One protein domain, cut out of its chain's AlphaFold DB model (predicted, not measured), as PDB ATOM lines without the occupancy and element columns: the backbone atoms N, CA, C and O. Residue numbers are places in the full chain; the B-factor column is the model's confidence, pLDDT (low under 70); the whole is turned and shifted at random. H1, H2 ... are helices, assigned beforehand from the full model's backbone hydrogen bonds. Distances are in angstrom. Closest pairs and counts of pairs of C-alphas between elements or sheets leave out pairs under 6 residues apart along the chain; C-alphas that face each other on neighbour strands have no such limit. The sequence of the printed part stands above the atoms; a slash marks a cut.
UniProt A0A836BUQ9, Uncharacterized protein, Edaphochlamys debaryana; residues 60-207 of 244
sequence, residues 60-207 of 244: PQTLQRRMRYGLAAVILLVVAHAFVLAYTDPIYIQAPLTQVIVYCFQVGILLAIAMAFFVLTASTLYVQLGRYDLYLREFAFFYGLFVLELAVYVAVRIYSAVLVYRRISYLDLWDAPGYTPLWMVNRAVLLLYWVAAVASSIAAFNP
ATOM      1  N   PRO A  60      85.964 131.391  78.069       72.31
ATOM      2  CA  PRO A  60      85.998 130.477  79.212       72.31
ATOM      3  C   PRO A  60      85.566 129.050  78.845       72.31
ATOM      4  O   PRO A  60      86.046 128.079  79.430       72.31
ATOM      5  N   GLN A  61      84.700 128.887  77.839       77.88
ATOM      6  CA  GLN A  61      84.229 127.564  77.425       77.88
ATOM      7  C   GLN A  61      85.325 126.760  76.717       77.88
ATOM      8  O   GLN A  61      85.408 125.540  76.885       77.88
ATOM      9  N   THR A  62      86.172 127.415  75.918       80.69
ATOM     10  CA  THR A  62      87.286 126.734  75.238       80.69
ATOM     11  C   THR A  62      88.393 126.386  76.224       80.69
ATOM     12  O   THR A  62      88.938 125.283  76.140       80.69
ATOM     13  N   LEU A  63      88.662 127.259  77.201       80.12
ATOM     14  CA  LEU A  63      89.565 126.986  78.319       80.12
ATOM     15  C   LEU A  63      89.111 125.750  79.103       80.12
ATOM     16  O   LEU A  63      89.872 124.791  79.238       80.12
ATOM     17  N   GLN A  64      87.846 125.715  79.528       82.88
ATOM     18  CA  GLN A  64      87.304 124.592  80.292       82.88
ATOM     19  C   GLN A  64      87.390 123.271  79.509       82.88
ATOM     20  O   GLN A  64      87.747 122.235  80.075       82.88
ATOM     21  N   ARG A  65      87.109 123.286  78.196       86.38
ATOM     22  CA  ARG A  65      87.278 122.100  77.337       86.38
ATOM     23  C   ARG A  65      88.735 121.646  77.275       86.38
ATOM     24  O   ARG A  65      88.992 120.463  77.467       86.38
ATOM     25  N   ARG A  66      89.681 122.563  77.049       85.50
ATOM     26  CA  ARG A  66      91.122 122.248  77.011       85.50
ATOM     27  C   ARG A  66      91.593 121.628  78.321       85.50
ATOM     28  O   ARG A  66      92.254 120.594  78.289       85.50
ATOM     29  N   MET A  67      91.184 122.189  79.457       85.75
ATOM     30  CA  MET A  67      91.523 121.634  80.765       85.75
ATOM     31  C   MET A  67      90.931 120.234  80.969       85.75
ATOM     32  O   MET A  67      91.616 119.346  81.465       85.75
ATOM     33  N   ARG A  68      89.687 119.985  80.533       89.12
ATOM     34  CA  ARG A  68      89.090 118.636  80.581       89.12
ATOM     35  C   ARG A  68      89.872 117.625  79.744       89.12
ATOM     36  O   ARG A  68      90.100 116.517  80.217       89.12
ATOM     37  N   TYR A  69      90.300 118.000  78.536       91.06
ATOM     38  CA  TYR A  69      91.139 117.132  77.707       91.06
ATOM     39  C   TYR A  69      92.511 116.888  78.341       91.06
ATOM     40  O   TYR A  69      92.978 115.754  78.328       91.06
ATOM     41  N   GLY A  70      93.121 117.910  78.951       91.06
ATOM     42  CA  GLY A  70      94.373 117.761  79.694       91.06
ATOM     43  C   GLY A  70      94.237 116.807  80.884       91.06
ATOM     44  O   GLY A  70      95.043 115.894  81.032       91.06
ATOM     45  N   LEU A  71      93.169 116.940  81.678       92.25
ATOM     46  CA  LEU A  71      92.868 116.021  82.781       92.25
ATOM     47  C   LEU A  71      92.665 114.586  82.280       92.25
ATOM     48  O   LEU A  71      93.244 113.653  82.835       92.25
ATOM     49  N   ALA A  72      91.868 114.409  81.224       92.94
ATOM     50  CA  ALA A  72      91.638 113.098  80.626       92.94
ATOM     51  C   ALA A  72      92.946 112.475  80.118       92.94
ATOM     52  O   ALA A  72      93.177 111.292  80.348       92.94
ATOM     53  N   ALA A  73      93.823 113.265  79.493       94.38
ATOM     54  CA  ALA A  73      95.132 112.806  79.040       94.38
ATOM     55  C   ALA A  73      96.013 112.333  80.206       94.38
ATOM     56  O   ALA A  73      96.593 111.253  80.116       94.38
ATOM     57  N   VAL A  74      96.070 113.079  81.317       95.50
ATOM     58  CA  VAL A  74      96.822 112.656  82.512       95.50
ATOM     59  C   VAL A  74      96.272 111.342  83.069       95.50
ATOM     60  O   VAL A  74      97.042 110.416  83.312       95.50
ATOM     61  N   ILE A  75      94.949 111.224  83.225       95.56
ATOM     62  CA  ILE A  75      94.316 109.996  83.734       95.56
ATOM     63  C   ILE A  75      94.602 108.811  82.805       95.56
ATOM     64  O   ILE A  75      94.998 107.747  83.277       95.56
ATOM     65  N   LEU A  76      94.447 108.992  81.491       96.69
ATOM     66  CA  LEU A  76      94.729 107.950  80.504       96.69
ATOM     67  C   LEU A  76      96.191 107.498  80.554       96.69
ATOM     68  O   LEU A  76      96.445 106.300  80.491       96.69
ATOM     69  N   LEU A  77      97.140 108.422  80.712       96.75
ATOM     70  CA  LEU A  77      98.561 108.091  80.828       96.75
ATOM     71  C   LEU A  77      98.884 107.357  82.133       96.75
ATOM     72  O   LEU A  77      99.649 106.398  82.103       96.75
ATOM     73  N   VAL A  78      98.280 107.750  83.259       96.12
ATOM     74  CA  VAL A  78      98.424 107.032  84.538       96.12
ATOM     75  C   VAL A  78      97.883 105.606  84.419       96.12
ATOM     76  O   VAL A  78      98.558 104.655  84.810       96.12
ATOM     77  N   VAL A  79      96.699 105.437  83.825       96.25
ATOM     78  CA  VAL A  79      96.091 104.118  83.595       96.25
ATOM     79  C   VAL A  79      96.947 103.282  82.642       96.25
ATOM     80  O   VAL A  79      97.236 102.125  82.939       96.25
ATOM     81  N   ALA A  80      97.410 103.860  81.533       94.81
ATOM     82  CA  ALA A  80      98.311 103.189  80.601       94.81
ATOM     83  C   ALA A  80      99.609 102.754  81.292       94.81
ATOM     84  O   ALA A  80     100.047 101.620  81.110       94.81
ATOM     85  N   HIS A  81     100.187 103.611  82.140       95.19
ATOM     86  CA  HIS A  81     101.364 103.265  82.929       95.19
ATOM     87  C   HIS A  81     101.094 102.077  83.856       95.19
ATOM     88  O   HIS A  81     101.902 101.152  83.909       95.19
ATOM     89  N   ALA A  82      99.949 102.064  84.541       93.56
ATOM     90  CA  ALA A  82      99.554 100.961  85.411       93.56
ATOM     91  C   ALA A  82      99.383  99.641  84.640       93.56
ATOM     92  O   ALA A  82      99.866  98.609  85.102       93.56
ATOM     93  N   PHE A  83      98.774  99.663  83.449       92.69
ATOM     94  CA  PHE A  83      98.655  98.476  82.590       92.69
ATOM     95  C   PHE A  83     100.012  97.959  82.116       92.69
ATOM     96  O   PHE A  83     100.278  96.760  82.185       92.69
ATOM     97  N   VAL A  84     100.885  98.860  81.659       90.62
ATOM     98  CA  VAL A  84     102.245  98.506  81.236       90.62
ATOM     99  C   VAL A  84     103.006  97.894  82.402       90.62
ATOM    100  O   VAL A  84     103.653  96.865  82.228       90.62
ATOM    101  N   LEU A  85     102.900  98.476  83.597       88.88
ATOM    102  CA  LEU A  85     103.529  97.944  84.798       88.88
ATOM    103  C   LEU A  85     102.989  96.555  85.150       88.88
ATOM    104  O   LEU A  85     103.776  95.630  85.309       88.88
ATOM    105  N   ALA A  86     101.666  96.384  85.186       86.81
ATOM    106  CA  ALA A  86     101.023  95.106  85.487       86.81
ATOM    107  C   ALA A  86     101.403  94.002  84.489       86.81
ATOM    108  O   ALA A  86     101.513  92.842  84.873       86.81
ATOM    109  N   TYR A  87     101.633  94.358  83.222       84.50
ATOM    110  CA  TYR A  87     102.110  93.418  82.210       84.50
ATOM    111  C   TYR A  87     103.604  93.108  82.357       84.50
ATOM    112  O   TYR A  87     104.021  91.984  82.122       84.50
ATOM    113  N   THR A  88     104.425  94.084  82.740       82.38
ATOM    114  CA  THR A  88     105.894  93.962  82.702       82.38
ATOM    115  C   THR A  88     106.522  93.493  84.012       82.38
ATOM    116  O   THR A  88     107.607  92.923  83.964       82.38
ATOM    117  N   ASP A  89     105.860  93.674  85.158       72.88
ATOM    118  CA  ASP A  89     106.312  93.147  86.455       72.88
ATOM    119  C   ASP A  89     106.365  91.609  86.535       72.88
ATOM    120  O   ASP A  89     107.356  91.090  87.049       72.88
ATOM    121  N   PRO A  90     105.366  90.849  86.037       59.12
ATOM    122  CA  PRO A  90     105.396  89.387  86.114       59.12
ATOM    123  C   PRO A  90     106.258  88.728  85.027       59.12
ATOM    124  O   PRO A  90     106.505  87.523  85.096       59.12
ATOM    125  N   ILE A  91     106.697  89.465  84.000       62.28
ATOM    126  CA  ILE A  91     107.401  88.864  82.863       62.28
ATOM    127  C   ILE A  91     108.904  88.810  83.137       62.28
ATOM    128  O   ILE A  91     109.614  89.814  83.087       62.28
ATOM    129  N   TYR A  92     109.409  87.586  83.296       62.81
ATOM    130  CA  TYR A  92     110.827  87.279  83.142       62.81
ATOM    131  C   TYR A  92     111.249  87.439  81.684       62.81
ATOM    132  O   TYR A  92     111.206  86.505  80.882       62.81
ATOM    133  N   ILE A  93     111.668  88.645  81.322       64.50
ATOM    134  CA  ILE A  93     112.202  88.906  79.991       64.50
ATOM    135  C   ILE A  93     113.648  88.402  79.961       64.50
ATOM    136  O   ILE A  93     114.551  89.075  80.445       64.50
ATOM    137  N   GLN A  94     113.883  87.221  79.390       64.25
ATOM    138  CA  GLN A  94     115.233  86.646  79.269       64.25
ATOM    139  C   GLN A  94     116.141  87.453  78.322       64.25
ATOM    140  O   GLN A  94     117.363  87.430  78.458       64.25
ATOM    141  N   ALA A  95     115.551  88.186  77.372       78.31
ATOM    142  CA  ALA A  95     116.281  88.993  76.404       78.31
ATOM    143  C   ALA A  95     116.648  90.381  76.982       78.31
ATOM    144  O   ALA A  95     115.751  91.193  77.235       78.31
ATOM    145  N   PRO A  96     117.945  90.721  77.124       75.31
ATOM    146  CA  PRO A  96     118.372  91.984  77.738       75.31
ATOM    147  C   PRO A  96     117.910  93.215  76.944       75.31
ATOM    148  O   PRO A  96     117.561  94.240  77.522       75.31
ATOM    149  N   LEU A  97     117.837  93.107  75.615       81.12
ATOM    150  CA  LEU A  97     117.387  94.194  74.745       81.12
ATOM    151  C   LEU A  97     115.915  94.553  74.998       81.12
ATOM    152  O   LEU A  97     115.566  95.728  75.100       81.12
ATOM    153  N   THR A  98     115.053  93.551  75.168       81.56
ATOM    154  CA  THR A  98     113.630  93.764  75.443       81.56
ATOM    155  C   THR A  98     113.414  94.387  76.827       81.56
ATOM    156  O   THR A  98     112.543  95.243  76.968       81.56
ATOM    157  N   GLN A  99     114.239  94.051  77.829       78.94
ATOM    158  CA  GLN A  99     114.191  94.701  79.148       78.94
ATOM    159  C   GLN A  99     114.499  96.199  79.065       78.94
ATOM    160  O   GLN A  99     113.756  97.011  79.612       78.94
ATOM    161  N   VAL A 100     115.565  96.574  78.349       83.50
ATOM    162  CA  VAL A 100     115.945  97.985  78.182       83.50
ATOM    163  C   VAL A 100     114.827  98.764  77.493       83.50
ATOM    164  O   VAL A 100     114.457  99.834  77.971       83.50
ATOM    165  N   ILE A 101     114.235  98.212  76.426       87.44
ATOM    166  CA  ILE A 101     113.110  98.849  75.724       87.44
ATOM    167  C   ILE A 101     111.932  99.081  76.674       87.44
ATOM    168  O   ILE A 101     111.386 100.183  76.711       87.44
ATOM    169  N   VAL A 102     111.564  98.075  77.470       87.25
ATOM    170  CA  VAL A 102     110.475  98.189  78.447       87.25
ATOM    171  C   VAL A 102     110.775  99.267  79.488       87.25
ATOM    172  O   VAL A 102     109.905 100.083  79.788       87.25
ATOM    173  N   TYR A 103     112.003  99.328  80.003       86.94
ATOM    174  CA  TYR A 103     112.386 100.344  80.984       86.94
ATOM    175  C   TYR A 103     112.385 101.754  80.396       86.94
ATOM    176  O   TYR A 103     111.880 102.677  81.035       86.94
ATOM    177  N   CYS A 104     112.896 101.922  79.175       90.62
ATOM    178  CA  CYS A 104     112.826 103.185  78.446       90.62
ATOM    179  C   CYS A 104     111.375 103.613  78.212       90.62
ATOM    180  O   CYS A 104     111.048 104.785  78.374       90.62
ATOM    181  N   PHE A 105     110.497 102.667  77.879       92.19
ATOM    182  CA  PHE A 105     109.080 102.936  77.674       92.19
ATOM    183  C   PHE A 105     108.371 103.353  78.972       92.19
ATOM    184  O   PHE A 105     107.629 104.333  78.963       92.19
ATOM    185  N   GLN A 106     108.652 102.689  80.101       91.62
ATOM    186  CA  GLN A 106     108.129 103.081  81.421       91.62
ATOM    187  C   GLN A 106     108.559 104.504  81.803       91.62
ATOM    188  O   GLN A 106     107.717 105.340  82.133       91.62
ATOM    189  N   VAL A 107     109.853 104.819  81.676       93.00
ATOM    190  CA  VAL A 107     110.372 106.175  81.929       93.00
ATOM    191  C   VAL A 107     109.748 107.194  80.971       93.00
ATOM    192  O   VAL A 107     109.387 108.294  81.389       93.00
ATOM    193  N   GLY A 108     109.563 106.823  79.703       95.44
ATOM    194  CA  GLY A 108     108.896 107.653  78.702       95.44
ATOM    195  C   GLY A 108     107.457 107.997  79.085       95.44
ATOM    196  O   GLY A 108     107.059 109.155  78.969       95.44
ATOM    197  N   ILE A 109     106.690 107.032  79.604       95.19
ATOM    198  CA  ILE A 109     105.326 107.285  80.085       95.19
ATOM    199  C   ILE A 109     105.336 108.147  81.355       95.19
ATOM    200  O   ILE A 109     104.535 109.075  81.443       95.19
ATOM    201  N   LEU A 110     106.240 107.907  82.313       94.44
ATOM    202  CA  LEU A 110     106.380 108.770  83.498       94.44
ATOM    203  C   LEU A 110     106.643 110.229  83.099       94.44
ATOM    204  O   LEU A 110     105.992 111.146  83.603       94.44
ATOM    205  N   LEU A 111     107.549 110.446  82.144       95.94
ATOM    206  CA  LEU A 111     107.815 111.774  81.599       95.94
ATOM    207  C   LEU A 111     106.587 112.337  80.867       95.94
ATOM    208  O   LEU A 111     106.265 113.513  81.027       95.94
ATOM    209  N   ALA A 112     105.870 111.509  80.104       96.25
ATOM    210  CA  ALA A 112     104.645 111.915  79.424       96.25
ATOM    211  C   ALA A 112     103.553 112.358  80.408       96.25
ATOM    212  O   ALA A 112     102.864 113.335  80.125       96.25
ATOM    213  N   ILE A 113     103.419 111.715  81.576       95.75
ATOM    214  CA  ILE A 113     102.497 112.145  82.643       95.75
ATOM    215  C   ILE A 113     102.886 113.545  83.139       95.75
ATOM    216  O   ILE A 113     102.032 114.431  83.205       95.75
ATOM    217  N   ALA A 114     104.170 113.772  83.437       95.00
ATOM    218  CA  ALA A 114     104.667 115.081  83.866       95.00
ATOM    219  C   ALA A 114     104.454 116.174  82.803       95.00
ATOM    220  O   ALA A 114     104.035 117.287  83.130       95.00
ATOM    221  N   MET A 115     104.676 115.844  81.530       94.81
ATOM    222  CA  MET A 115     104.441 116.750  80.403       94.81
ATOM    223  C   MET A 115     102.954 117.030  80.182       94.81
ATOM    224  O   MET A 115     102.577 118.178  79.968       94.81
ATOM    225  N   ALA A 116     102.089 116.019  80.270       93.81
ATOM    226  CA  ALA A 116     100.643 116.195  80.153       93.81
ATOM    227  C   ALA A 116     100.093 117.072  81.285       93.81
ATOM    228  O   ALA A 116      99.263 117.949  81.038       93.81
ATOM    229  N   PHE A 117     100.607 116.893  82.505       94.31
ATOM    230  CA  PHE A 117     100.289 117.765  83.631       94.31
ATOM    231  C   PHE A 117     100.747 119.207  83.377       94.31
ATOM    232  O   PHE A 117      99.972 120.138  83.584       94.31
ATOM    233  N   PHE A 118     101.962 119.401  82.857       92.88
ATOM    234  CA  PHE A 118     102.447 120.728  82.472       92.88
ATOM    235  C   PHE A 118     101.580 121.380  81.383       92.88
ATOM    236  O   PHE A 118     101.264 122.560  81.468       92.88
ATOM    237  N   VAL A 119     101.140 120.627  80.371       91.75
ATOM    238  CA  VAL A 119     100.241 121.145  79.322       91.75
ATOM    239  C   VAL A 119      98.875 121.529  79.897       91.75
ATOM    240  O   VAL A 119      98.312 122.551  79.504       91.75
ATOM    241  N   LEU A 120      98.349 120.754  80.849       90.62
ATOM    242  CA  LEU A 120      97.122 121.094  81.572       90.62
ATOM    243  C   LEU A 120      97.273 122.433  82.318       90.62
ATOM    244  O   LEU A 120      96.424 123.322  82.186       90.62
ATOM    245  N   THR A 121      98.368 122.603  83.059       89.50
ATOM    246  CA  THR A 121      98.634 123.801  83.863       89.50
ATOM    247  C   THR A 121      99.215 124.972  83.067       89.50
ATOM    248  O   THR A 121      99.215 126.091  83.573       89.50
ATOM    249  N   ALA A 122      99.623 124.784  81.810       86.50
ATOM    250  CA  ALA A 122     100.074 125.867  80.928       86.50
ATOM    251  C   ALA A 122      98.987 126.926  80.680       86.50
ATOM    252  O   ALA A 122      99.274 128.065  80.323       86.50
ATOM    253  N   SER A 123      97.728 126.546  80.900       79.44
ATOM    254  CA  SER A 123      96.582 127.447  80.876       79.44
ATOM    255  C   SER A 123      96.398 128.272  82.158       79.44
ATOM    256  O   SER A 123      95.544 129.145  82.191       79.44
ATOM    257  N   THR A 124      97.181 128.032  83.212       82.00
ATOM    258  CA  THR A 124      97.127 128.819  84.452       82.00
ATOM    259  C   THR A 124      97.885 130.135  84.312       82.00
ATOM    260  O   THR A 124      98.851 130.253  83.550       82.00
ATOM    261  N   LEU A 125      97.485 131.122  85.112       78.50
ATOM    262  CA  LEU A 125      98.056 132.464  85.052       78.50
ATOM    263  C   LEU A 125      99.540 132.488  85.477       78.50
ATOM    264  O   LEU A 125     100.308 133.317  84.996       78.50
ATOM    265  N   TYR A 126      99.984 131.541  86.319       79.31
ATOM    266  CA  TYR A 126     101.396 131.412  86.703       79.31
ATOM    267  C   TYR A 126     102.307 131.133  85.506       79.31
ATOM    268  O   TYR A 126     103.367 131.747  85.389       79.31
ATOM    269  N   VAL A 127     101.895 130.229  84.613       82.81
ATOM    270  CA  VAL A 127     102.697 129.839  83.445       82.81
ATOM    271  C   VAL A 127     102.622 130.911  82.362       82.81
ATOM    272  O   VAL A 127     103.653 131.283  81.805       82.81
ATOM    273  N   GLN A 128     101.436 131.474  82.117       79.81
ATOM    274  CA  GLN A 128     101.257 132.546  81.130       79.81
ATOM    275  C   GLN A 128     102.051 133.814  81.474       79.81
ATOM    276  O   GLN A 128     102.570 134.475  80.578       79.81
ATOM    277  N   LEU A 129     102.200 134.127  82.765       77.44
ATOM    278  CA  LEU A 129     103.030 135.236  83.246       77.44
ATOM    279  C   LEU A 129     104.515 134.869  83.422       77.44
ATOM    280  O   LEU A 129     105.288 135.689  83.918       77.44
ATOM    281  N   GLY A 130     104.926 133.644  83.078       81.06
ATOM    282  CA  GLY A 130     106.312 133.181  83.217       81.06
ATOM    283  C   GLY A 130     106.802 133.049  84.666       81.06
ATOM    284  O   GLY A 130     108.006 132.951  84.906       81.06
ATOM    285  N   ARG A 131     105.899 133.028  85.655       82.06
ATOM    286  CA  ARG A 131     106.219 132.903  87.087       82.06
ATOM    287  C   ARG A 131     106.395 131.437  87.494       82.06
ATOM    288  O   ARG A 131     105.668 130.912  88.341       82.06
ATOM    289  N   TYR A 132     107.396 130.784  86.905       86.06
ATOM    290  CA  TYR A 132     107.681 129.365  87.139       86.06
ATOM    291  C   TYR A 132     108.090 129.034  88.582       86.06
ATOM    292  O   TYR A 132     107.852 127.919  89.028       86.06
ATOM    293  N   ASP A 133     108.649 129.989  89.328       81.94
ATOM    294  CA  ASP A 133     109.020 129.800  90.738       81.94
ATOM    295  C   ASP A 133     107.781 129.529  91.620       81.94
ATOM    296  O   ASP A 133     107.680 128.511  92.307       81.94
ATOM    297  N   LEU A 134     106.754 130.379  91.497       81.31
ATOM    298  CA  LEU A 134     105.462 130.197  92.174       81.31
ATOM    299  C   LEU A 134     104.751 128.922  91.711       81.31
ATOM    300  O   LEU A 134     104.205 128.191  92.536       81.31
ATOM    301  N   TYR A 135     104.798 128.640  90.408       86.19
ATOM    302  CA  TYR A 135     104.233 127.421  89.834       86.19
ATOM    303  C   TYR A 135     104.864 126.154  90.433       86.19
ATOM    304  O   TYR A 135     104.152 125.276  90.927       86.19
ATOM    305  N   LEU A 136     106.197 126.065  90.429       88.62
ATOM    306  CA  LEU A 136     106.921 124.913  90.966       88.62
ATOM    307  C   LEU A 136     106.720 124.774  92.469       88.62
ATOM    308  O   LEU A 136     106.656 123.652  92.955       88.62
ATOM    309  N   ARG A 137     106.585 125.883  93.201       88.19
ATOM    310  CA  ARG A 137     106.305 125.853  94.638       88.19
ATOM    311  C   ARG A 137     104.917 125.298  94.953       88.19
ATOM    312  O   ARG A 137     104.782 124.522  95.895       88.19
ATOM    313  N   GLU A 138     103.904 125.677  94.181       87.38
ATOM    314  CA  GLU A 138     102.530 125.213  94.398       87.38
ATOM    315  C   GLU A 138     102.378 123.721  94.068       87.38
ATOM    316  O   GLU A 138     101.742 122.970  94.807       87.38
ATOM    317  N   PHE A 139     103.022 123.265  92.990       90.94
ATOM    318  CA  PHE A 139     103.002 121.863  92.561       90.94
ATOM    319  C   PHE A 139     104.264 121.091  92.973       90.94
ATOM    320  O   PHE A 139     104.572 120.042  92.401       90.94
ATOM    321  N   ALA A 140     104.978 121.576  93.996       90.31
ATOM    322  CA  ALA A 140     106.253 121.009  94.440       90.31
ATOM    323  C   ALA A 140     106.121 119.538  94.830       90.31
ATOM    324  O   ALA A 140     107.013 118.742  94.561       90.31
ATOM    325  N   PHE A 141     104.990 119.163  95.428       92.69
ATOM    326  CA  PHE A 141     104.737 117.788  95.841       92.69
ATOM    327  C   PHE A 141     104.658 116.824  94.647       92.69
ATOM    328  O   PHE A 141     105.253 115.751  94.687       92.69
ATOM    329  N   PHE A 142     103.996 117.227  93.558       94.19
ATOM    330  CA  PHE A 142     103.898 116.424  92.338       94.19
ATOM    331  C   PHE A 142     105.268 116.233  91.675       94.19
ATOM    332  O   PHE A 142     105.677 115.104  91.407       94.19
ATOM    333  N   TYR A 143     106.005 117.327  91.453       94.56
ATOM    334  CA  TYR A 143     107.328 117.262  90.825       94.56
ATOM    335  C   TYR A 143     108.374 116.601  91.730       94.56
ATOM    336  O   TYR A 143     109.230 115.865  91.245       94.56
ATOM    337  N   GLY A 144     108.282 116.803  93.044       95.25
ATOM    338  CA  GLY A 144     109.128 116.138  94.028       95.25
ATOM    339  C   GLY A 144     108.925 114.625  94.023       95.25
ATOM    340  O   GLY A 144     109.905 113.886  93.978       95.25
ATOM    341  N   LEU A 145     107.671 114.159  93.985       95.94
ATOM    342  CA  LEU A 145     107.365 112.733  93.850       95.94
ATOM    343  C   LEU A 145     107.806 112.163  92.502       95.94
ATOM    344  O   LEU A 145     108.292 111.041  92.473       95.94
ATOM    345  N   PHE A 146     107.704 112.924  91.410       96.12
ATOM    346  CA  PHE A 146     108.240 112.505  90.112       96.12
ATOM    347  C   PHE A 146     109.757 112.270  90.165       96.12
ATOM    348  O   PHE A 146     110.237 111.222  89.734       96.12
ATOM    349  N   VAL A 147     110.518 113.223  90.715       96.69
ATOM    350  CA  VAL A 147     111.982 113.101  90.840       96.69
ATOM    351  C   VAL A 147     112.354 111.961  91.785       96.69
ATOM    352  O   VAL A 147     113.264 111.190  91.480       96.69
ATOM    353  N   LEU A 148     111.644 111.832  92.909       96.56
ATOM    354  CA  LEU A 148     111.854 110.748  93.862       96.56
ATOM    355  C   LEU A 148     111.574 109.383  93.223       96.56
ATOM    356  O   LEU A 148     112.396 108.482  93.353       96.56
ATOM    357  N   GLU A 149     110.462 109.243  92.501       95.44
ATOM    358  CA  GLU A 149     110.118 108.008  91.795       95.44
ATOM    359  C   GLU A 149     111.176 107.662  90.753       95.44
ATOM    360  O   GLU A 149     111.658 106.535  90.730       95.44
ATOM    361  N   LEU A 150     111.609 108.632  89.942       95.25
ATOM    362  CA  LEU A 150     112.653 108.407  88.945       95.25
ATOM    363  C   LEU A 150     113.968 107.953  89.597       95.25
ATOM    364  O   LEU A 150     114.611 107.025  89.107       95.25
ATOM    365  N   ALA A 151     114.358 108.569  90.716       95.81
ATOM    366  CA  ALA A 151     115.566 108.202  91.448       95.81
ATOM    367  C   ALA A 151     115.478 106.783  92.032       95.81
ATOM    368  O   ALA A 151     116.402 105.985  91.856       95.81
ATOM    369  N   VAL A 152     114.363 106.449  92.687       94.81
ATOM    370  CA  VAL A 152     114.136 105.115  93.262       94.81
ATOM    371  C   VAL A 152     114.041 104.059  92.157       94.81
ATOM    372  O   VAL A 152     114.635 102.988  92.284       94.81
ATOM    373  N   TYR A 153     113.374 104.369  91.047       92.88
ATOM    374  CA  TYR A 153     113.282 103.503  89.876       92.88
ATOM    375  C   TYR A 153     114.672 103.178  89.317       92.88
ATOM    376  O   TYR A 153     115.028 102.009  89.159       92.88
ATOM    377  N   VAL A 154     115.499 104.202  89.078       92.06
ATOM    378  CA  VAL A 154     116.881 104.023  88.610       92.06
ATOM    379  C   VAL A 154     117.691 103.193  89.611       92.06
ATOM    380  O   VAL A 154     118.395 102.272  89.196       92.06
ATOM    381  N   ALA A 155     117.547 103.442  90.915       92.12
ATOM    382  CA  ALA A 155     118.234 102.675  91.953       92.12
ATOM    383  C   ALA A 155     117.855 101.182  91.933       92.12
ATOM    384  O   ALA A 155     118.751 100.335  91.927       92.12
ATOM    385  N   VAL A 156     116.560 100.847  91.846       90.75
ATOM    386  CA  VAL A 156     116.086  99.452  91.719       90.75
ATOM    387  C   VAL A 156     116.675  98.792  90.479       90.75
ATOM    388  O   VAL A 156     117.177  97.668  90.554       90.75
ATOM    389  N   ARG A 157     116.635  99.477  89.328       88.19
ATOM    390  CA  ARG A 157     117.109  98.906  88.062       88.19
ATOM    391  C   ARG A 157     118.625  98.711  88.053       88.19
ATOM    392  O   ARG A 157     119.070  97.631  87.672       88.19
ATOM    393  N   ILE A 158     119.408  99.676  88.541       89.25
ATOM    394  CA  ILE A 158     120.867  99.531  88.689       89.25
ATOM    395  C   ILE A 158     121.191  98.374  89.632       89.25
ATOM    396  O   ILE A 158     122.003  97.518  89.288       89.25
ATOM    397  N   TYR A 159     120.536  98.309  90.791       89.06
ATOM    398  CA  TYR A 159     120.763  97.234  91.751       89.06
ATOM    399  C   TYR A 159     120.437  95.861  91.142       89.06
ATOM    400  O   TYR A 159     121.253  94.943  91.221       89.06
ATOM    401  N   SER A 160     119.313  95.746  90.426       84.31
ATOM    402  CA  SER A 160     118.963  94.517  89.706       84.31
ATOM    403  C   SER A 160     120.000  94.142  88.642       84.31
ATOM    404  O   SER A 160     120.416  92.989  88.576       84.31
ATOM    405  N   ALA A 161     120.500  95.113  87.873       84.25
ATOM    406  CA  ALA A 161     121.522  94.886  86.856       84.25
ATOM    407  C   ALA A 161     122.850  94.412  87.470       84.25
ATOM    408  O   ALA A 161     123.497  93.521  86.923       84.25
ATOM    409  N   VAL A 162     123.240  94.954  88.630       87.81
ATOM    410  CA  VAL A 162     124.438  94.520  89.371       87.81
ATOM    411  C   VAL A 162     124.294  93.073  89.852       87.81
ATOM    412  O   VAL A 162     125.243  92.298  89.726       87.81
ATOM    413  N   LEU A 163     123.127  92.686  90.376       85.94
ATOM    414  CA  LEU A 163     122.867  91.306  90.805       85.94
ATOM    415  C   LEU A 163     122.902  90.326  89.622       85.94
ATOM    416  O   LEU A 163     123.547  89.281  89.710       85.94
ATOM    417  N   VAL A 164     122.308  90.704  88.488       82.75
ATOM    418  CA  VAL A 164     122.360  89.913  87.246       82.75
ATOM    419  C   VAL A 164     123.795  89.778  86.735       82.75
ATOM    420  O   VAL A 164     124.215  88.687  86.351       82.75
ATOM    421  N   TYR A 165     124.594  90.849  86.784       85.25
ATOM    422  CA  TYR A 165     126.011  90.799  86.402       85.25
ATOM    423  C   TYR A 165     126.821  89.842  87.293       85.25
ATOM    424  O   TYR A 165     127.752  89.184  86.829       85.25
ATOM    425  N   ARG A 166     126.421  89.690  88.560       86.62
ATOM    426  CA  ARG A 166     126.969  88.693  89.496       86.62
ATOM    427  C   ARG A 166     126.448  87.268  89.262       86.62
ATOM    428  O   ARG A 166     126.729  86.393  90.074       86.62
ATOM    429  N   ARG A 167     125.750  87.020  88.147       82.81
ATOM    430  CA  ARG A 167     125.170  85.725  87.747       82.81
ATOM    431  C   ARG A 167     124.081  85.201  88.687       82.81
ATOM    432  O   ARG A 167     123.827  84.001  88.700       82.81
ATOM    433  N   ILE A 168     123.425  86.081  89.442       80.81
ATOM    434  CA  ILE A 168     122.217  85.715  90.188       80.81
ATOM    435  C   ILE A 168     121.085  85.553  89.172       80.81
ATOM    436  O   ILE A 168     120.878  86.427  88.325       80.81
ATOM    437  N   SER A 169     120.391  84.413  89.223       79.38
ATOM    438  CA  SER A 169     119.242  84.166  88.355       79.38
ATOM    439  C   SER A 169     118.151  85.194  88.633       79.38
ATOM    440  O   SER A 169     117.975  85.658  89.757       79.38
ATOM    441  N   TYR A 170     117.365  85.532  87.617       74.06
ATOM    442  CA  TYR A 170     116.248  86.451  87.787       74.06
ATOM    443  C   TYR A 170     115.183  85.922  88.770       74.06
ATOM    444  O   TYR A 170     114.485  86.710  89.407       74.06
ATOM    445  N   LEU A 171     115.078  84.601  88.927       76.62
ATOM    446  CA  LEU A 171     114.216  83.973  89.933       76.62
ATOM    447  C   LEU A 171     114.723  84.240  91.357       76.62
ATOM    448  O   LEU A 171     113.950  84.672  92.205       76.62
ATOM    449  N   ASP A 172     116.033  84.125  91.565       82.19
ATOM    450  CA  ASP A 172     116.685  84.289  92.874       82.19
ATOM    451  C   ASP A 172     116.857  85.766  93.277       82.19
ATOM    452  O   ASP A 172     117.263  86.093  94.392       82.19
ATOM    453  N   LEU A 173     116.555  86.691  92.362       81.56
ATOM    454  CA  LEU A 173     116.627  88.136  92.579       81.56
ATOM    455  C   LEU A 173     115.678  88.588  93.701       81.56
ATOM    456  O   LEU A 173     116.010  89.509  94.443       81.56
ATOM    457  N   TRP A 174     114.538  87.909  93.861       84.38
ATOM    458  CA  TRP A 174     113.571  88.157  94.936       84.38
ATOM    459  C   TRP A 174     114.095  87.780  96.324       84.38
ATOM    460  O   TRP A 174     113.749  88.433  97.311       84.38
ATOM    461  N   ASP A 175     114.981  86.789  96.382       86.00
ATOM    462  CA  ASP A 175     115.607  86.325  97.620       86.00
ATOM    463  C   ASP A 175     116.887  87.110  97.951       86.00
ATOM    464  O   ASP A 175     117.450  86.981  99.041       86.00
ATOM    465  N   ALA A 176     117.350  87.968  97.034       85.44
ATOM    466  CA  ALA A 176     118.529  88.789  97.252       85.44
ATOM    467  C   ALA A 176     118.287  89.834  98.364       85.44
ATOM    468  O   ALA A 176     117.273  90.548  98.366       85.44
ATOM    469  N   PRO A 177     119.238  89.991  99.305       87.31
ATOM    470  CA  PRO A 177     119.058  90.859 100.460       87.31
ATOM    471  C   PRO A 177     118.933  92.318 100.023       87.31
ATOM    472  O   PRO A 177     119.870  92.905  99.491       87.31
ATOM    473  N   GLY A 178     117.778  92.923 100.290       86.19
ATOM    474  CA  GLY A 178     117.514  94.327  99.976       86.19
ATOM    475  C   GLY A 178     116.789  94.573  98.650       86.19
ATOM    476  O   GLY A 178     116.285  95.679  98.467       86.19
ATOM    477  N   TYR A 179     116.645  93.576  97.765       88.50
ATOM    478  CA  TYR A 179     115.899  93.755  96.510       88.50
ATOM    479  C   TYR A 179     114.407  93.994  96.764       88.50
ATOM    480  O   TYR A 179     113.862  95.032  96.390       88.50
ATOM    481  N   THR A 180     113.763  93.064  97.468       88.94
ATOM    482  CA  THR A 180     112.334  93.115  97.801       88.94
ATOM    483  C   THR A 180     111.913  94.397  98.531       88.94
ATOM    484  O   THR A 180     110.968  95.040  98.070       88.94
ATOM    485  N   PRO A 181     112.589  94.856  99.608       91.25
ATOM    486  CA  PRO A 181     112.212  96.117 100.246       91.25
ATOM    487  C   PRO A 181     112.419  97.326  99.325       91.25
ATOM    488  O   PRO A 181     111.586  98.228  99.324       91.25
ATOM    489  N   LEU A 182     113.470  97.348  98.497       91.12
ATOM    490  CA  LEU A 182     113.699  98.440  97.547       91.12
ATOM    491  C   LEU A 182     112.611  98.478  96.459       91.12
ATOM    492  O   LEU A 182     112.112  99.552  96.117       91.12
ATOM    493  N   TRP A 183     112.192  97.311  95.965       90.38
ATOM    494  CA  TRP A 183     111.065  97.171  95.044       90.38
ATOM    495  C   TRP A 183     109.744  97.628  95.685       90.38
ATOM    496  O   TRP A 183     108.992  98.380  95.066       90.38
ATOM    497  N   MET A 184     109.483  97.265  96.947       91.75
ATOM    498  CA  MET A 184     108.291  97.723  97.678       91.75
ATOM    499  C   MET A 184     108.274  99.244  97.848       91.75
ATOM    500  O   MET A 184     107.237  99.872  97.629       91.75
ATOM    501  N   VAL A 185     109.417  99.848  98.190       94.81
ATOM    502  CA  VAL A 185     109.551 101.310  98.281       94.81
ATOM    503  C   VAL A 185     109.272 101.955  96.926       94.81
ATOM    504  O   VAL A 185     108.507 102.916  96.874       94.81
ATOM    505  N   ASN A 186     109.806 101.409  95.828       94.12
ATOM    506  CA  ASN A 186     109.488 101.899  94.486       94.12
ATOM    507  C   ASN A 186     107.984 101.847  94.197       94.12
ATOM    508  O   ASN A 186     107.409 102.838  93.765       94.12
ATOM    509  N   ARG A 187     107.312 100.730  94.486       93.75
ATOM    510  CA  ARG A 187     105.864 100.601  94.249       93.75
ATOM    511  C   ARG A 187     105.042 101.559  95.110       93.75
ATOM    512  O   ARG A 187     104.064 102.122  94.621       93.75
ATOM    513  N   ALA A 188     105.448 101.785  96.358       95.94
ATOM    514  CA  ALA A 188     104.793 102.745  97.240       95.94
ATOM    515  C   ALA A 188     104.949 104.188  96.733       95.94
ATOM    516  O   ALA A 188     103.963 104.922  96.662       95.94
ATOM    517  N   VAL A 189     106.163 104.586  96.338       96.38
ATOM    518  CA  VAL A 189     106.430 105.923  95.785       96.38
ATOM    519  C   VAL A 189     105.693 106.120  94.460       96.38
ATOM    520  O   VAL A 189     105.054 107.156  94.279       96.38
ATOM    521  N   LEU A 190     105.675 105.112  93.586       95.12
ATOM    522  CA  LEU A 190     104.936 105.151  92.326       95.12
ATOM    523  C   LEU A 190     103.429 105.332  92.542       95.12
ATOM    524  O   LEU A 190     102.797 106.144  91.866       95.12
ATOM    525  N   LEU A 191     102.850 104.611  93.506       96.12
ATOM    526  CA  LEU A 191     101.437 104.754  93.852       96.12
ATOM    527  C   LEU A 191     101.141 106.162  94.385       96.12
ATOM    528  O   LEU A 191     100.169 106.790  93.960       96.12
ATOM    529  N   LEU A 192     101.994 106.682  95.272       96.75
ATOM    530  CA  LEU A 192     101.886 108.056  95.769       96.75
ATOM    531  C   LEU A 192     101.995 109.071  94.629       96.75
ATOM    532  O   LEU A 192     101.229 110.033  94.603       96.75
ATOM    533  N   TYR A 193     102.892 108.845  93.669       96.38
ATOM    534  CA  TYR A 193     103.031 109.682  92.483       96.38
ATOM    535  C   TYR A 193     101.764 109.669  91.622       96.38
ATOM    536  O   TYR A 193     101.295 110.737  91.235       96.38
ATOM    537  N   TRP A 194     101.154 108.509  91.365       96.19
ATOM    538  CA  TRP A 194      99.889 108.432  90.622       96.19
ATOM    539  C   TRP A 194      98.754 109.177  91.324       96.19
ATOM    540  O   TRP A 194      98.038 109.956  90.689       96.19
ATOM    541  N   VAL A 195      98.611 108.979  92.636       96.06
ATOM    542  CA  VAL A 195      97.600 109.683  93.435       96.06
ATOM    543  C   VAL A 195      97.853 111.189  93.401       96.06
ATOM    544  O   VAL A 195      96.922 111.959  93.161       96.06
ATOM    545  N   ALA A 196      99.105 111.619  93.569       94.56
ATOM    546  CA  ALA A 196      99.485 113.023  93.480       94.56
ATOM    547  C   ALA A 196      99.225 113.603  92.084       94.56
ATOM    548  O   ALA A 196      98.705 114.708  91.984       94.56
ATOM    549  N   ALA A 197      99.507 112.861  91.011       94.12
ATOM    550  CA  ALA A 197      99.245 113.286  89.639       94.12
ATOM    551  C   ALA A 197      97.759 113.588  89.422       94.12
ATOM    552  O   ALA A 197      97.401 114.658  88.924       94.12
ATOM    553  N   VAL A 198      96.881 112.674  89.846       94.75
ATOM    554  CA  VAL A 198      95.428 112.853  89.729       94.75
ATOM    555  C   VAL A 198      94.945 113.987  90.635       94.75
ATOM    556  O   VAL A 198      94.228 114.875  90.171       94.75
ATOM    557  N   ALA A 199      95.375 114.016  91.900       93.81
ATOM    558  CA  ALA A 199      94.978 115.044  92.860       93.81
ATOM    559  C   ALA A 199      95.413 116.449  92.416       93.81
ATOM    560  O   ALA A 199      94.599 117.374  92.422       93.81
ATOM    561  N   SER A 200      96.660 116.617  91.970       91.88
ATOM    562  CA  SER A 200      97.168 117.885  91.439       91.88
ATOM    563  C   SER A 200      96.466 118.286  90.142       91.88
ATOM    564  O   SER A 200      96.180 119.468  89.956       91.88
ATOM    565  N   SER A 201      96.120 117.329  89.275       91.88
ATOM    566  CA  SER A 201      95.367 117.611  88.042       91.88
ATOM    567  C   SER A 201      93.948 118.095  88.328       91.88
ATOM    568  O   SER A 201      93.464 119.000  87.655       91.88
ATOM    569  N   ILE A 202      93.288 117.544  89.349       90.81
ATOM    570  CA  ILE A 202      91.987 118.038  89.819       90.81
ATOM    571  C   ILE A 202      92.155 119.413  90.475       90.81
ATOM    572  O   ILE A 202      91.378 120.329  90.203       90.81
ATOM    573  N   ALA A 203      93.194 119.590  91.295       87.62
ATOM    574  CA  ALA A 203      93.479 120.862  91.944       87.62
ATOM    575  C   ALA A 203      93.738 121.985  90.931       87.62
ATOM    576  O   ALA A 203      93.373 123.121  91.215       87.62
ATOM    577  N   ALA A 204      94.290 121.692  89.747       86.00
ATOM    578  CA  ALA A 204      94.519 122.670  88.680       86.00
ATOM    579  C   ALA A 204      93.240 123.396  88.214       86.00
ATOM    580  O   ALA A 204      93.332 124.488  87.662       86.00
ATOM    581  N   PHE A 205      92.049 122.845  88.479       84.25
ATOM    582  CA  PHE A 205      90.760 123.506  88.221       84.25
ATOM    583  C   PHE A 205      90.366 124.536  89.288       84.25
ATOM    584  O   PHE A 205      89.306 125.152  89.180       84.25
ATOM    585  N   ASN A 206      91.176 124.727  90.331       82.62
ATOM    586  CA  ASN A 206      90.881 125.689  91.381       82.62
ATOM    587  C   ASN A 206      90.886 127.127  90.814       82.62
ATOM    588  O   ASN A 206      91.893 127.539  90.229       82.62
ATOM    589  N   PRO A 207      89.816 127.917  91.036       72.62
ATOM    590  CA  PRO A 207      89.713 129.297  90.555       72.62
ATOM    591  C   PRO A 207      90.887 130.195  90.959       72.62
ATOM    592  O   PRO A 207      91.228 131.120  90.226       72.62
TER     593      PRO A 207
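AT A GLANCE: This is residues 60 to 207 of the 244 residues of an uncharacterized protein of Edaphochlamys debaryana (UniProt A0A836BUQ9). Four long helices, H1, H2, H5 and H7, run up and down side by side in a rod-shaped bundle, with the short H3 and H4 in the turn from H2 to H5 at one end and the short H6 in the turn from H5 to H7 at the other. H2 and H7 touch each other as well as H1 and H5, while H1 and H5 stay apart. The printed part has 148 residues with seven named helices, H1 to H7 in chain order, and no named strand; its class is all helix. It is only just loose, close to compact, with a radius of gyration of the C-alphas of 17.9 A and spans of 59 by 25 by 21 A.

IN THESE COORDINATES: H1, residues 60 to 88, begins at C-alpha 60 at (85.998, 130.477, 79.212) and is 41.7 A long from first to last C-alpha. H2, residues 96 to 121, is 37.9 A long. H3, residues 125 to 128, and H4, residues 132 to 138, follow. H5, residues 140 to 165, begins at C-alpha 140 at (106.253, 121.009, 94.440) and is 37.0 A long. H6 is residues 172 to 175. H7, residues 179 to 203, is 35.5 A long and ends at C-alpha 203 at (93.479, 120.862, 91.944).

HOW THE PARTS SIT: H1 and H2 form a helical hairpin; they touch at a shallow tilt of 20 degrees, opposite ways, and their closest C-alphas, those of Gly 70 and Leu 120, are 4.7 A apart. H1 touches H7 with residues 71 to 78 alone, at a shallow tilt of 14 degrees, opposite ways; the closest C-alphas, Leu 71 and Ser 201, are 6.0 A apart. H2 touches H7 with residues 113 to 120 alone, the same way at a shallow tilt of 26 degrees; the closest C-alphas are those of Phe 117 and Ser 201, at 6.6 A. H2 touches H5 with residues 107 to 114 alone, closest at the C-alphas of Ala 114 and Phe 146, 7.6 A. H5 and H7 touch with 25 pairs of C-alphas within 8 A, closest at Leu 145 and Tyr 193, 5.5 A. H3 and H4 touch only at the corner by their link, with the C-alphas of Tyr 126 and Tyr 135 closest at 5.8 A. H6 is close to but not clearly touching H7; the C-alphas of Trp 174 and Thr 180, their closest, are 5.9 A apart. In H1, H2, H4, H5 and H7 every O i to N i+4 pair is within hydrogen-bond range; H3 and H6 are too short for such a pair.

THE WHOLE: The C-alphas farthest apart, Pro 60 and Arg 167, are 60.1 A apart. The printed part has no cut and no long link. The mean pLDDT of the printed part is 87.9, and residues 90 to 94, in the short link from H1 to H2, are under 70.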